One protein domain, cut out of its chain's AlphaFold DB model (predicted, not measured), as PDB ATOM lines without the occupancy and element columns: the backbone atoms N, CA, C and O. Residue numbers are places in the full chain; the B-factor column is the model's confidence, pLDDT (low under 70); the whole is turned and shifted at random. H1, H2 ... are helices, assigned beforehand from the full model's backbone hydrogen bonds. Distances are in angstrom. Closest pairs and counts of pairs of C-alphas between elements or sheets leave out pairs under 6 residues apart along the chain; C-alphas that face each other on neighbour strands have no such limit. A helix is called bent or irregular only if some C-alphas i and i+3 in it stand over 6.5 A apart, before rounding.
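AT A GLANCE: This is residues 19 to 28 and 46 to 136 of the 431 residues of an uncharacterized protein of Pseudoclavibacter chungangensis (UniProt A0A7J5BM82). A hairpin of two long helices, H3 and H4, is crossed by a shorter helical hairpin, H5 and H6, while H1 packs on H3 and H2 on H4. The printed part has 101 residues, with six named helices, H1 to H6, and no named strand: all helix, mostly crossed. It is compact, radius of gyration of the C-alphas 12.6 A, spanning 37 by 32 by 27 A.

HOW THE PARTS SIT: H4, residues 80 to 96, is the hub. H3, residues 61 to 75, touches it at a shallow tilt of 25 degrees, opposite ways; their closest C-alphas, Thr 62 and Leu 90, are 6.3 A apart. H6, residues 121 to 130, touches H4 at residues 86 to 90 alone, about perpendicular at 81 degrees; the closest C-alphas, Val 86 and Thr 124, are 5.4 A apart. Every O i to N i+4 pair is within hydrogen-bond range in H4, H6 and H1, residues 19 to 26; the counts are 9 of 11 in H3, 4 of 6 in H2, residues 46 to 55, and 3 of 5 in H5, residues 106 to 114.

IN THESE COORDINATES: H4 is 24.5 A long, from C-alpha 80 at (-17.692, 39.903, 4.888); H3, 20.9 A, is irregular, C-alphas 64 and 67 being 7.2 A apart. H6 ends at C-alpha 130, (-11.651, 21.916, 9.301).

THE WHOLE: Residues 29 to 45 are not printed; C-alphas 28 and 46 are 28.5 A apart. No link printed whole is long. Residues 56 to 60 and 98 to 101 have pLDDT under 70.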
ATOM      1  N   ARG A  19       0.447  24.074   5.825       83.38
ATOM      2  CA  ARG A  19       1.426  23.432   6.720       83.38
ATOM      3  C   ARG A  19       1.733  24.280   7.957       83.38
ATOM      4  O   ARG A  19       1.882  23.732   9.043       83.38
ATOM      5  N   GLN A  20       1.842  25.600   7.802       85.44
ATOM      6  CA  GLN A  20       2.056  26.513   8.929       85.44
ATOM      7  C   GLN A  20       0.804  26.627   9.804       85.44
ATOM      8  O   GLN A  20       0.935  26.634  11.021       85.44
ATOM      9  N   ALA A  21      -0.390  26.651   9.204       84.06
ATOM     10  CA  ALA A  21      -1.651  26.667   9.942       84.06
ATOM     11  C   ALA A  21      -1.837  25.398  10.789       84.06
ATOM     12  O   ALA A  21      -2.094  25.505  11.982       84.06
ATOM     13  N   ILE A  22      -1.607  24.211  10.215       84.69
ATOM     14  CA  ILE A  22      -1.671  22.930  10.942       84.69
ATOM     15  C   ILE A  22      -0.669  22.915  12.105       84.69
ATOM     16  O   ILE A  22      -1.024  22.545  13.221       84.69
ATOM     17  N   ARG A  23       0.572  23.372  11.883       85.06
ATOM     18  CA  ARG A  23       1.570  23.486  12.962       85.06
ATOM     19  C   ARG A  23       1.132  24.452  14.060       85.06
ATOM     20  O   ARG A  23       1.370  24.172  15.226       85.06
ATOM     21  N   LEU A  24       0.513  25.575  13.699       83.81
ATOM     22  CA  LEU A  24       0.036  26.569  14.658       83.81
ATOM     23  C   LEU A  24      -1.130  26.035  15.504       83.81
ATOM     24  O   LEU A  24      -1.200  26.328  16.695       83.81
ATOM     25  N   VAL A  25      -2.022  25.247  14.899       83.44
ATOM     26  CA  VAL A  25      -3.108  24.554  15.605       83.44
ATOM     27  C   VAL A  25      -2.559  23.497  16.563       83.44
ATOM     28  O   VAL A  25      -2.972  23.469  17.718       83.44
ATOM     29  N   ALA A  26      -1.614  22.670  16.108       81.19
ATOM     30  CA  ALA A  26      -1.017  21.601  16.910       81.19
ATOM     31  C   ALA A  26      -0.079  22.113  18.019       81.19
ATOM     32  O   ALA A  26       0.233  21.379  18.956       81.19
ATOM     33  N   ALA A  27       0.405  23.354  17.914       79.81
ATOM     34  CA  ALA A  27       1.243  23.958  18.937       79.81
ATOM     35  C   ALA A  27       0.436  24.190  20.228       79.81
ATOM     36  O   ALA A  27      -0.677  24.731  20.156       79.81
ATOM     37  N   PRO A  28       1.000  23.857  21.407       71.25
ATOM     38  CA  PRO A  28       0.319  24.075  22.674       71.25
ATOM     39  C   PRO A  28      -0.087  25.550  22.812       71.25
ATOM     40  O   PRO A  28       0.635  26.441  22.336       71.25
ATOM     41  N   PRO A  46     -24.081  37.640  29.447       81.62
ATOM     42  CA  PRO A  46     -24.065  37.745  27.992       81.62
ATOM     43  C   PRO A  46     -23.663  39.115  27.448       81.62
ATOM     44  O   PRO A  46     -22.954  39.184  26.437       81.62
ATOM     45  N   GLU A  47     -24.068  40.206  28.099       81.06
ATOM     46  CA  GLU A  47     -23.744  41.558  27.637       81.06
ATOM     47  C   GLU A  47     -22.257  41.858  27.833       81.06
ATOM     48  O   GLU A  47     -21.586  42.352  26.919       81.06
ATOM     49  N   ARG A  48     -21.702  41.456  28.982       81.81
ATOM     50  CA  ARG A  48     -20.271  41.610  29.280       81.81
ATOM     51  C   ARG A  48     -19.394  40.756  28.375       81.81
ATOM     52  O   ARG A  48     -18.352  41.230  27.918       81.81
ATOM     53  N   VAL A  49     -19.803  39.521  28.076       81.69
ATOM     54  CA  VAL A  49     -19.099  38.649  27.117       81.69
ATOM     55  C   VAL A  49     -19.090  39.286  25.732       81.69
ATOM     56  O   VAL A  49     -18.045  39.354  25.079       81.69
ATOM     57  N   ARG A  50     -20.236  39.816  25.293       76.31
ATOM     58  CA  ARG A  50     -20.362  40.500  24.006       76.31
ATOM     59  C   ARG A  50     -19.455  41.726  23.928       76.31
ATOM     60  O   ARG A  50     -18.736  41.864  22.937       76.31
ATOM     61  N   GLN A  51     -19.437  42.572  24.958       79.62
ATOM     62  CA  GLN A  51     -18.554  43.737  25.022       79.62
ATOM     63  C   GLN A  51     -17.077  43.322  24.964       79.62
ATOM     64  O   GLN A  51     -16.349  43.762  24.072       79.62
ATOM     65  N   ARG A  52     -16.656  42.393  25.832       79.50
ATOM     66  CA  ARG A  52     -15.270  41.899  25.867       79.50
ATOM     67  C   ARG A  52     -14.837  41.257  24.551       79.50
ATOM     68  O   ARG A  52     -13.690  41.418  24.147       79.50
ATOM     69  N   SER A  53     -15.736  40.584  23.828       76.62
ATOM     70  CA  SER A  53     -15.407  39.973  22.530       76.62
ATOM     71  C   SER A  53     -14.940  40.999  21.482       76.62
ATOM     72  O   SER A  53     -14.136  40.674  20.601       76.62
ATOM     73  N   ASN A  54     -15.388  42.255  21.589       74.50
ATOM     74  CA  ASN A  54     -14.935  43.340  20.720       74.50
ATOM     75  C   ASN A  54     -13.548  43.862  21.129       74.50
ATOM     76  O   ASN A  54     -12.763  44.242  20.260       74.50
ATOM     77  N   GLU A  55     -13.239  43.840  22.427       73.25
ATOM     78  CA  GLU A  55     -12.014  44.388  23.026       73.25
ATOM     79  C   GLU A  55     -10.819  43.421  22.955       73.25
ATOM     80  O   GLU A  55      -9.664  43.855  22.930       73.25
ATOM     81  N   ILE A  56     -11.072  42.109  22.865       68.12
ATOM     82  CA  ILE A  56     -10.015  41.098  22.743       68.12
ATOM     83  C   ILE A  56      -9.220  41.305  21.457       68.12
ATOM     84  O   ILE A  56      -9.719  41.134  20.330       68.12
ATOM     85  N   ARG A  57      -7.935  41.608  21.651       58.19
ATOM     86  CA  ARG A  57      -6.913  41.540  20.608       58.19
ATOM     87  C   ARG A  57      -6.576  40.075  20.338       58.19
ATOM     88  O   ARG A  57      -6.380  39.312  21.274       58.19
ATOM     89  N   LEU A  58      -6.527  39.727  19.049       56.72
ATOM     90  CA  LEU A  58      -6.208  38.407  18.483       56.72
ATOM     91  C   LEU A  58      -5.082  37.714  19.257       56.72
ATOM     92  O   LEU A  58      -3.914  38.008  19.012       56.72
ATOM     93  N   ARG A  59      -5.413  36.819  20.185       55.59
ATOM     94  CA  ARG A  59      -4.424  35.994  20.878       55.59
ATOM     95  C   ARG A  59      -5.069  34.665  21.198       55.59
ATOM     96  O   ARG A  59      -5.671  34.524  22.246       55.59
ATOM     97  N   ASP A  60      -5.058  33.789  20.195       69.56
ATOM     98  CA  ASP A  60      -4.991  32.323  20.280       69.56
ATOM     99  C   ASP A  60      -5.920  31.589  19.326       69.56
ATOM    100  O   ASP A  60      -5.459  31.158  18.268       69.56
ATOM    101  N   ILE A  61      -7.205  31.422  19.644       75.75
ATOM    102  CA  ILE A  61      -8.070  30.583  18.801       75.75
ATOM    103  C   ILE A  61      -8.321  31.210  17.430       75.75
ATOM    104  O   ILE A  61      -8.277  30.526  16.411       75.75
ATOM    105  N   THR A  62      -8.542  32.523  17.387       78.31
ATOM    106  CA  THR A  62      -8.800  33.254  16.140       78.31
ATOM    107  C   THR A  62      -7.584  33.207  15.224       78.31
ATOM    108  O   THR A  62      -7.726  32.889  14.053       78.31
ATOM    109  N   SER A  63      -6.375  33.383  15.758       79.06
ATOM    110  CA  SER A  63      -5.133  33.242  14.986       79.06
ATOM    111  C   SER A  63      -4.903  31.812  14.476       79.06
ATOM    112  O   SER A  63      -4.468  31.637  13.340       79.06
ATOM    113  N   ARG A  64      -5.228  30.789  15.281       82.19
ATOM    114  CA  ARG A  64      -5.131  29.365  14.898       82.19
ATOM    115  C   ARG A  64      -6.138  28.965  13.820       82.19
ATOM    116  O   ARG A  64      -5.824  28.161  12.949       82.19
ATOM    117  N   THR A  65      -7.333  29.543  13.860       87.81
ATOM    118  CA  THR A  65      -8.444  29.202  12.956       87.81
ATOM    119  C   THR A  65      -8.556  30.128  11.749       87.81
ATOM    120  O   THR A  65      -9.227  29.766  10.788       87.81
ATOM    121  N   ASP A  66      -7.885  31.285  11.736       88.50
ATOM    122  CA  ASP A  66      -8.012  32.299  10.681       88.50
ATOM    123  C   ASP A  66      -7.702  31.736   9.287       88.50
ATOM    124  O   ASP A  66      -8.426  32.031   8.337       88.50
ATOM    125  N   HIS A  67      -6.676  30.887   9.149       89.00
ATOM    126  CA  HIS A  67      -6.381  30.229   7.871       89.00
ATOM    127  C   HIS A  67      -7.582  29.414   7.369       89.00
ATOM    128  O   HIS A  67      -8.008  29.609   6.235       89.00
ATOM    129  N   PHE A  68      -8.155  28.555   8.216       90.56
ATOM    130  CA  PHE A  68      -9.299  27.700   7.882       90.56
ATOM    131  C   PHE A  68     -10.582  28.510   7.661       90.56
ATOM    132  O   PHE A  68     -11.324  28.264   6.713       90.56
ATOM    133  N   LEU A  69     -10.813  29.539   8.483       91.31
ATOM    134  CA  LEU A  69     -11.917  30.482   8.332       91.31
ATOM    135  C   LEU A  69     -11.874  31.168   6.963       91.31
ATOM    136  O   LEU A  69     -12.884  31.201   6.262       91.31
ATOM    137  N   TYR A  70     -10.724  31.727   6.583       90.69
ATOM    138  CA  TYR A  70     -10.587  32.442   5.317       90.69
ATOM    139  C   TYR A  70     -10.520  31.508   4.110       90.69
ATOM    140  O   TYR A  70     -11.085  31.855   3.073       90.69
ATOM    141  N   ALA A  71      -9.897  30.333   4.241       89.06
ATOM    142  CA  ALA A  71      -9.917  29.301   3.207       89.06
ATOM    143  C   ALA A  71     -11.360  28.884   2.905       89.06
ATOM    144  O   ALA A  71     -11.790  28.971   1.754       89.06
ATOM    145  N   ARG A  72     -12.154  28.573   3.940       89.44
ATOM    146  CA  ARG A  72     -13.571  28.255   3.764       89.44
ATOM    147  C   ARG A  72     -14.363  29.448   3.227       89.44
ATOM    148  O   ARG A  72     -15.162  29.295   2.309       89.44
ATOM    149  N   ALA A  73     -14.145  30.651   3.754       89.38
ATOM    150  CA  ALA A  73     -14.825  31.841   3.249       89.38
ATOM    151  C   ALA A  73     -14.555  32.066   1.750       89.38
ATOM    152  O   ALA A  73     -15.467  32.460   1.029       89.38
ATOM    153  N   ALA A  74     -13.345  31.780   1.265       86.88
ATOM    154  CA  ALA A  74     -13.005  31.854  -0.153       86.88
ATOM    155  C   ALA A  74     -13.620  30.701  -0.966       86.88
ATOM    156  O   ALA A  74     -14.176  30.923  -2.047       86.88
ATOM    157  N   GLU A  75     -13.557  29.472  -0.448       86.31
ATOM    158  CA  GLU A  75     -14.106  28.279  -1.098       86.31
ATOM    159  C   GLU A  75     -15.617  28.399  -1.305       86.31
ATOM    160  O   GLU A  75     -16.092  28.187  -2.417       86.31
ATOM    161  N   TYR A  76     -16.352  28.839  -0.282       85.31
ATOM    162  CA  TYR A  76     -17.816  28.933  -0.283       85.31
ATOM    163  C   TYR A  76     -18.344  30.352  -0.530       85.31
ATOM    164  O   TYR A  76     -19.550  30.582  -0.415       85.31
ATOM    165  N   ALA A  77     -17.449  31.291  -0.856       84.88
ATOM    166  CA  ALA A  77     -17.758  32.685  -1.171       84.88
ATOM    167  C   ALA A  77     -18.639  33.371  -0.109       84.88
ATOM    168  O   ALA A  77     -19.730  33.882  -0.367       84.88
ATOM    169  N   TRP A  78     -18.174  33.334   1.139       87.69
ATOM    170  CA  TRP A  78     -18.853  33.989   2.247       87.69
ATOM    171  C   TRP A  78     -18.721  35.507   2.161       87.69
ATOM    172  O   TRP A  78     -17.632  36.055   1.994       87.69
ATOM    173  N   SER A  79     -19.833  36.196   2.421       85.50
ATOM    174  CA  SER A  79     -19.819  37.648   2.596       85.50
ATOM    175  C   SER A  79     -18.949  38.068   3.788       85.50
ATOM    176  O   SER A  79     -18.842  37.355   4.791       85.50
ATOM    177  N   LYS A  80     -18.429  39.303   3.755       86.62
ATOM    178  CA  LYS A  80     -17.692  39.903   4.888       86.62
ATOM    179  C   LYS A  80     -18.471  39.826   6.204       86.62
ATOM    180  O   LYS A  80     -17.886  39.562   7.253       86.62
ATOM    181  N   ARG A  81     -19.795  40.032   6.150       87.00
ATOM    182  CA  ARG A  81     -20.683  39.926   7.317       87.00
ATOM    183  C   ARG A  81     -20.637  38.523   7.917       87.00
ATOM    184  O   ARG A  81     -20.449  38.394   9.121       87.00
ATOM    185  N   GLN A  82     -20.771  37.491   7.086       86.50
ATOM    186  CA  GLN A  82     -20.763  36.101   7.537       86.50
ATOM    187  C   GLN A  82     -19.411  35.706   8.144       86.50
ATOM    188  O   GLN A  82     -19.375  35.127   9.228       86.50
ATOM    189  N   THR A  83     -18.304  36.066   7.492       89.56
ATOM    190  CA  THR A  83     -16.952  35.803   8.010       89.56
ATOM    191  C   THR A  83     -16.729  36.482   9.363       89.56
ATOM    192  O   THR A  83     -16.199  35.867  10.289       89.56
ATOM    193  N   ASN A  84     -17.202  37.723   9.525       88.62
ATOM    194  CA  ASN A  84     -17.119  38.442  10.797       88.62
ATOM    195  C   ASN A  84     -18.007  37.831  11.892       88.62
ATOM    196  O   ASN A  84     -17.582  37.798  13.044       88.62
ATOM    197  N   GLN A  85     -19.196  37.314  11.556       88.94
ATOM    198  CA  GLN A  85     -20.052  36.593  12.509       88.94
ATOM    199  C   GLN A  85     -19.354  35.340  13.049       88.94
ATOM    200  O   GLN A  85     -19.313  35.146  14.259       88.94
ATOM    201  N   VAL A  86     -18.745  34.527  12.177       89.62
ATOM    202  CA  VAL A  86     -17.998  33.329  12.607       89.62
ATOM    203  C   VAL A  86     -16.800  33.713  13.471       89.62
ATOM    204  O   VAL A  86     -16.620  33.168  14.560       89.62
ATOM    205  N   ARG A  87     -16.017  34.711  13.042       88.56
ATOM    206  CA  ARG A  87     -14.891  35.230  13.829       88.56
ATOM    207  C   ARG A  87     -15.325  35.711  15.215       88.56
ATOM    208  O   ARG A  87     -14.636  35.440  16.192       88.56
ATOM    209  N   ARG A  88     -16.451  36.420  15.317       86.06
ATOM    210  CA  ARG A  88     -17.007  36.875  16.599       86.06
ATOM    211  C   ARG A  88     -17.407  35.699  17.486       86.06
ATOM    212  O   ARG A  88     -17.022  35.686  18.649       86.06
ATOM    213  N   THR A  89     -18.088  34.687  16.944       87.56
ATOM    214  CA  THR A  89     -18.422  33.471  17.702       87.56
ATOM    215  C   THR A  89     -17.164  32.767  18.227       87.56
ATOM    216  O   THR A  89     -17.145  32.356  19.381       87.56
ATOM    217  N   LEU A  90     -16.085  32.693  17.437       87.56
ATOM    218  CA  LEU A  90     -14.797  32.137  17.885       87.56
ATOM    219  C   LEU A  90     -14.182  32.934  19.051       87.56
ATOM    220  O   LEU A  90     -13.651  32.339  19.984       87.56
ATOM    221  N   LYS A  91     -14.292  34.270  19.044       84.31
ATOM    222  CA  LYS A  91     -13.857  35.106  20.180       84.31
ATOM    223  C   LYS A  91     -14.699  34.881  21.436       84.31
ATOM    224  O   LYS A  91     -14.164  34.894  22.537       84.31
ATOM    225  N   ILE A  92     -16.007  34.694  21.277       83.88
ATOM    226  CA  ILE A  92     -16.911  34.397  22.396       83.88
ATOM    227  C   ILE A  92     -16.579  33.026  22.995       83.88
ATOM    228  O   ILE A  92     -16.477  32.915  24.210       83.88
ATOM    229  N   LEU A  93     -16.322  32.012  22.163       83.62
ATOM    230  CA  LEU A  93     -15.889  30.691  22.630       83.62
ATOM    231  C   LEU A  93     -14.614  30.772  23.477       83.62
ATOM    232  O   LEU A  93     -14.550  30.152  24.532       83.62
ATOM    233  N   GLN A  94     -13.644  31.594  23.067       80.31
ATOM    234  CA  GLN A  94     -12.425  31.833  23.846       80.31
ATOM    235  C   GLN A  94     -12.701  32.443  25.228       80.31
ATOM    236  O   GLN A  94     -12.002  32.134  26.189       80.31
ATOM    237  N   LEU A  95     -13.686  33.336  25.323       79.56
ATOM    238  CA  LEU A  95     -14.056  33.977  26.585       79.56
ATOM    239  C   LEU A  95     -14.774  33.033  27.541       79.56
ATOM    240  O   LEU A  95     -14.550  33.114  28.744       79.56
ATOM    241  N   VAL A  96     -15.670  32.206  27.005       79.19
ATOM    242  CA  VAL A  96     -16.516  31.312  27.805       79.19
ATOM    243  C   VAL A  96     -15.749  30.063  28.236       79.19
ATOM    244  O   VAL A  96     -15.975  29.566  29.333       79.19
ATOM    245  N   PHE A  97     -14.798  29.597  27.424       75.69
ATOM    246  CA  PHE A  97     -13.945  28.449  27.734       75.69
ATOM    247  C   PHE A  97     -12.469  28.873  27.812       75.69
ATOM    248  O   PHE A  97     -11.682  28.544  26.920       75.69
ATOM    249  N   PRO A  98     -12.073  29.625  28.857       64.25
ATOM    250  CA  PRO A  98     -10.680  29.990  29.064       64.25
ATOM    251  C   PRO A  98      -9.901  28.741  29.495       64.25
ATOM    252  O   PRO A  98      -9.975  28.311  30.643       64.25
ATOM    253  N   GLY A  99      -9.167  28.115  28.575       58.56
ATOM    254  CA  GLY A  99      -8.422  26.899  28.891       58.56
ATOM    255  C   GLY A  99      -7.374  26.513  27.853       58.56
ATOM    256  O   GLY A  99      -7.445  26.897  26.688       58.56
ATOM    257  N   ALA A 100      -6.403  25.712  28.297       52.31
ATOM    258  CA  ALA A 100      -5.309  25.178  27.485       52.31
ATOM    259  C   ALA A 100      -5.727  24.036  26.525       52.31
ATOM    260  O   ALA A 100      -4.896  23.508  25.792       52.31
ATOM    261  N   ASN A 101      -7.008  23.654  26.502       60.78
ATOM    262  CA  ASN A 101      -7.543  22.701  25.534       60.78
ATOM    263  C   ASN A 101      -8.245  23.465  24.413       60.78
ATOM    264  O   ASN A 101      -9.336  23.992  24.588       60.78
ATOM    265  N   LEU A 102      -7.608  23.500  23.242       74.44
ATOM    266  CA  LEU A 102      -8.131  24.141  22.031       74.44
ATOM    267  C   LEU A 102      -9.273  23.353  21.364       74.44
ATOM    268  O   LEU A 102      -9.750  23.770  20.312       74.44
ATOM    269  N   HIS A 103      -9.700  22.231  21.948       83.44
ATOM    270  CA  HIS A 103     -10.766  21.394  21.413       83.44
ATOM    271  C   HIS A 103     -12.115  21.764  22.031       83.44
ATOM    272  O   HIS A 103     -12.259  21.807  23.251       83.44
ATOM    273  N   PHE A 104     -13.114  21.979  21.180       85.50
ATOM    274  CA  PHE A 104     -14.452  22.410  21.573       85.50
ATOM    275  C   PHE A 104     -15.474  21.332  21.258       85.50
ATOM    276  O   PHE A 104     -15.503  20.802  20.149       85.50
ATOM    277  N   ARG A 105     -16.362  21.050  22.212       86.06
ATOM    278  CA  ARG A 105     -17.495  20.160  21.969       86.06
ATOM    279  C   ARG A 105     -18.551  20.854  21.118       86.06
ATOM    280  O   ARG A 105     -18.860  22.033  21.306       86.06
ATOM    281  N   ALA A 106     -19.142  20.122  20.184       86.94
ATOM    282  CA  ALA A 106     -20.214  20.632  19.342       86.94
ATOM    283  C   ALA A 106     -21.461  21.038  20.158       86.94
ATOM    284  O   ALA A 106     -22.120  22.023  19.807       86.94
ATOM    285  N   SER A 107     -21.765  20.336  21.254       83.56
ATOM    286  CA  SER A 107     -22.823  20.698  22.211       83.56
ATOM    287  C   SER A 107     -22.593  22.066  22.873       83.56
ATOM    288  O   SER A 107     -23.504  22.901  22.893       83.56
ATOM    289  N   ASP A 108     -21.364  22.339  23.312       82.88
ATOM    290  CA  ASP A 108     -20.955  23.611  23.914       82.88
ATOM    291  C   ASP A 108     -21.094  24.764  22.904       82.88
ATOM    292  O   ASP A 108     -21.658  25.818  23.206       82.88
ATOM    293  N   ILE A 109     -20.686  24.545  21.649       86.69
ATOM    294  CA  ILE A 109     -20.826  25.544  20.578       86.69
ATOM    295  C   ILE A 109     -22.306  25.826  20.262       86.69
ATOM    296  O   ILE A 109     -22.681  26.970  20.005       86.69
ATOM    297  N   LEU A 110     -23.179  24.813  20.305       84.56
ATOM    298  CA  LEU A 110     -24.625  25.004  20.125       84.56
ATOM    299  C   LEU A 110     -25.244  25.854  21.242       84.56
ATOM    300  O   LEU A 110     -26.139  26.659  20.965       84.56
ATOM    301  N   ALA A 111     -24.752  25.713  22.474       82.38
ATOM    302  CA  ALA A 111     -25.195  26.505  23.616       82.38
ATOM    303  C   ALA A 111     -24.833  27.997  23.496       82.38
ATOM    304  O   ALA A 111     -25.489  28.817  24.143       82.38
ATOM    305  N   MET A 112     -23.879  28.371  22.627       81.62
ATOM    306  CA  MET A 112     -23.430  29.761  22.428       81.62
ATOM    307  C   MET A 112     -24.499  30.705  21.885       81.62
ATOM    308  O   MET A 112     -24.331  31.922  21.969       81.62
ATOM    309  N   ARG A 113     -25.620  30.178  21.377       80.00
ATOM    310  CA  ARG A 113     -26.770  31.008  20.986       80.00
ATOM    311  C   ARG A 113     -27.237  31.924  22.117       80.00
ATOM    312  O   ARG A 113     -27.689  33.016  21.829       80.00
ATOM    313  N   ARG A 114     -27.055  31.525  23.383       80.19
ATOM    314  CA  ARG A 114     -27.409  32.351  24.548       80.19
ATOM    315  C   ARG A 114     -26.596  33.653  24.669       80.19
ATOM    316  O   ARG A 114     -27.025  34.566  25.360       80.19
ATOM    317  N   TYR A 115     -25.426  33.731  24.029       77.88
ATOM    318  CA  TYR A 115     -24.526  34.892  24.088       77.88
ATOM    319  C   TYR A 115     -24.602  35.760  22.822       77.88
ATOM    320  O   TYR A 115     -24.416  36.984  22.874       77.88
ATOM    321  N   ASP A 116     -24.892  35.141  21.674       73.50
ATOM    322  CA  ASP A 116     -24.920  35.810  20.374       73.50
ATOM    323  C   ASP A 116     -26.001  35.224  19.456       73.50
ATOM    324  O   ASP A 116     -25.755  34.272  18.711       73.50
ATOM    325  N   ASP A 117     -27.193  35.828  19.477       70.69
ATOM    326  CA  ASP A 117     -28.313  35.448  18.603       70.69
ATOM    327  C   ASP A 117     -27.979  35.617  17.110       70.69
ATOM    328  O   ASP A 117     -28.458  34.861  16.263       70.69
ATOM    329  N   ASP A 118     -27.096  36.569  16.794       72.50
ATOM    330  CA  ASP A 118     -26.600  36.844  15.442       72.50
ATOM    331  C   ASP A 118     -25.383  35.983  15.048       72.50
ATOM    332  O   ASP A 118     -24.842  36.125  13.941       72.50
ATOM    333  N   GLY A 119     -24.931  35.097  15.941       75.62
ATOM    334  CA  GLY A 119     -23.776  34.228  15.743       75.62
ATOM    335  C   GLY A 119     -24.042  33.115  14.728       75.62
ATOM    336  O   GLY A 119     -25.086  32.457  14.726       75.62
ATOM    337  N   ASN A 120     -23.065  32.831  13.860       84.12
ATOM    338  CA  ASN A 120     -23.202  31.780  12.848       84.12
ATOM    339  C   ASN A 120     -22.661  30.433  13.349       84.12
ATOM    340  O   ASN A 120     -21.674  29.906  12.840       84.12
ATOM    341  N   ILE A 121     -23.359  29.863  14.333       88.06
ATOM    342  CA  ILE A 121     -22.981  28.629  15.043       88.06
ATOM    343  C   ILE A 121     -22.628  27.477  14.099       88.06
ATOM    344  O   ILE A 121     -21.621  26.802  14.286       88.06
ATOM    345  N   ARG A 122     -23.435  27.258  13.055       87.25
ATOM    346  CA  ARG A 122     -23.209  26.152  12.115       87.25
ATOM    347  C   ARG A 122     -21.887  26.311  11.367       87.25
ATOM    348  O   ARG A 122     -21.141  25.349  11.250       87.25
ATOM    349  N   SER A 123     -21.605  27.519  10.890       89.44
ATOM    350  CA  SER A 123     -20.373  27.803  10.155       89.44
ATOM    351  C   SER A 123     -19.151  27.805  11.084       89.44
ATOM    352  O   SER A 123     -18.065  27.434  10.660       89.44
ATOM    353  N   THR A 124     -19.328  28.145  12.365       90.94
ATOM    354  CA  THR A 124     -18.288  28.001  13.396       90.94
ATOM    355  C   THR A 124     -17.944  26.538  13.673       90.94
ATOM    356  O   THR A 124     -16.765  26.202  13.694       90.94
ATOM    357  N   ILE A 125     -18.946  25.659  13.823       90.81
ATOM    358  CA  ILE A 125     -18.729  24.204  13.961       90.81
ATOM    359  C   ILE A 125     -17.961  23.674  12.751       90.81
ATOM    360  O   ILE A 125     -16.984  22.954  12.908       90.81
ATOM    361  N   GLU A 126     -18.378  24.068  11.548       89.94
ATOM    362  CA  GLU A 126     -17.691  23.702  10.314       89.94
ATOM    363  C   GLU A 126     -16.215  24.163  10.368       89.94
ATOM    364  O   GLU A 126     -15.324  23.383  10.024       89.94
ATOM    365  N   VAL A 127     -15.910  25.407  10.785       91.56
ATOM    366  CA  VAL A 127     -14.525  25.957  10.833       91.56
ATOM    367  C   VAL A 127     -13.658  25.243  11.852       91.56
ATOM    368  O   VAL A 127     -12.506  24.945  11.553       91.56
ATOM    369  N   LEU A 128     -14.213  24.922  13.014       91.44
ATOM    370  CA  LEU A 128     -13.509  24.135  14.021       91.44
ATOM    371  C   LEU A 128     -13.277  22.695  13.550       91.44
ATOM    372  O   LEU A 128     -12.222  22.147  13.839       91.44
ATOM    373  N   GLY A 129     -14.204  22.120  12.779       89.81
ATOM    374  CA  GLY A 129     -14.022  20.814  12.144       89.81
ATOM    375  C   GLY A 129     -12.876  20.795  11.128       89.81
ATOM    376  O   GLY A 129     -12.043  19.901  11.180       89.81
ATOM    377  N   ASP A 130     -12.772  21.808  10.259       88.81
ATOM    378  CA  ASP A 130     -11.651  21.916   9.301       88.81
ATOM    379  C   ASP A 130     -10.296  22.090   9.991       88.81
ATOM    380  O   ASP A 130      -9.271  21.657   9.470       88.81
ATOM    381  N   ALA A 131     -10.296  22.766  11.140       88.88
ATOM    382  CA  ALA A 131      -9.107  22.981  11.946       88.88
ATOM    383  C   ALA A 131      -8.773  21.786  12.857       88.88
ATOM    384  O   ALA A 131      -7.802  21.884  13.593       88.88
ATOM    385  N   ASP A 132      -9.560  20.704  12.848       88.12
ATOM    386  CA  ASP A 132      -9.430  19.560  13.770       88.12
ATOM    387  C   ASP A 132      -9.498  19.956  15.263       88.12
ATOM    388  O   ASP A 132      -8.917  19.333  16.143       88.12
ATOM    389  N   LEU A 133     -10.226  21.035  15.562       88.81
ATOM    390  CA  LEU A 133     -10.458  21.560  16.913       88.81
ATOM    391  C   LEU A 133     -11.870  21.240  17.430       88.81
ATOM    392  O   LEU A 133     -12.290  21.756  18.466       88.81
ATOM    393  N   LEU A 134     -12.639  20.431  16.700       90.38
ATOM    394  CA  LEU A 134     -14.006  20.060  17.049       90.38
ATOM    395  C   LEU A 134     -14.049  18.638  17.612       90.38
ATOM    396  O   LEU A 134     -13.757  17.677  16.909       90.38
ATOM    397  N   ILE A 135     -14.538  18.497  18.840       86.88
ATOM    398  CA  ILE A 135     -15.031  17.222  19.357       86.88
ATOM    399  C   ILE A 135     -16.510  17.153  18.996       86.88
ATOM    400  O   ILE A 135     -17.348  17.817  19.612       86.88
ATOM    401  N   ASP A 136     -16.843  16.381  17.964       81.56
ATOM    402  CA  ASP A 136     -18.237  16.196  17.573       81.56
ATOM    403  C   ASP A 136     -18.933  15.199  18.508       81.56
ATOM    404  O   ASP A 136     -19.094  14.021  18.208       81.56
TER     405      ASP A 136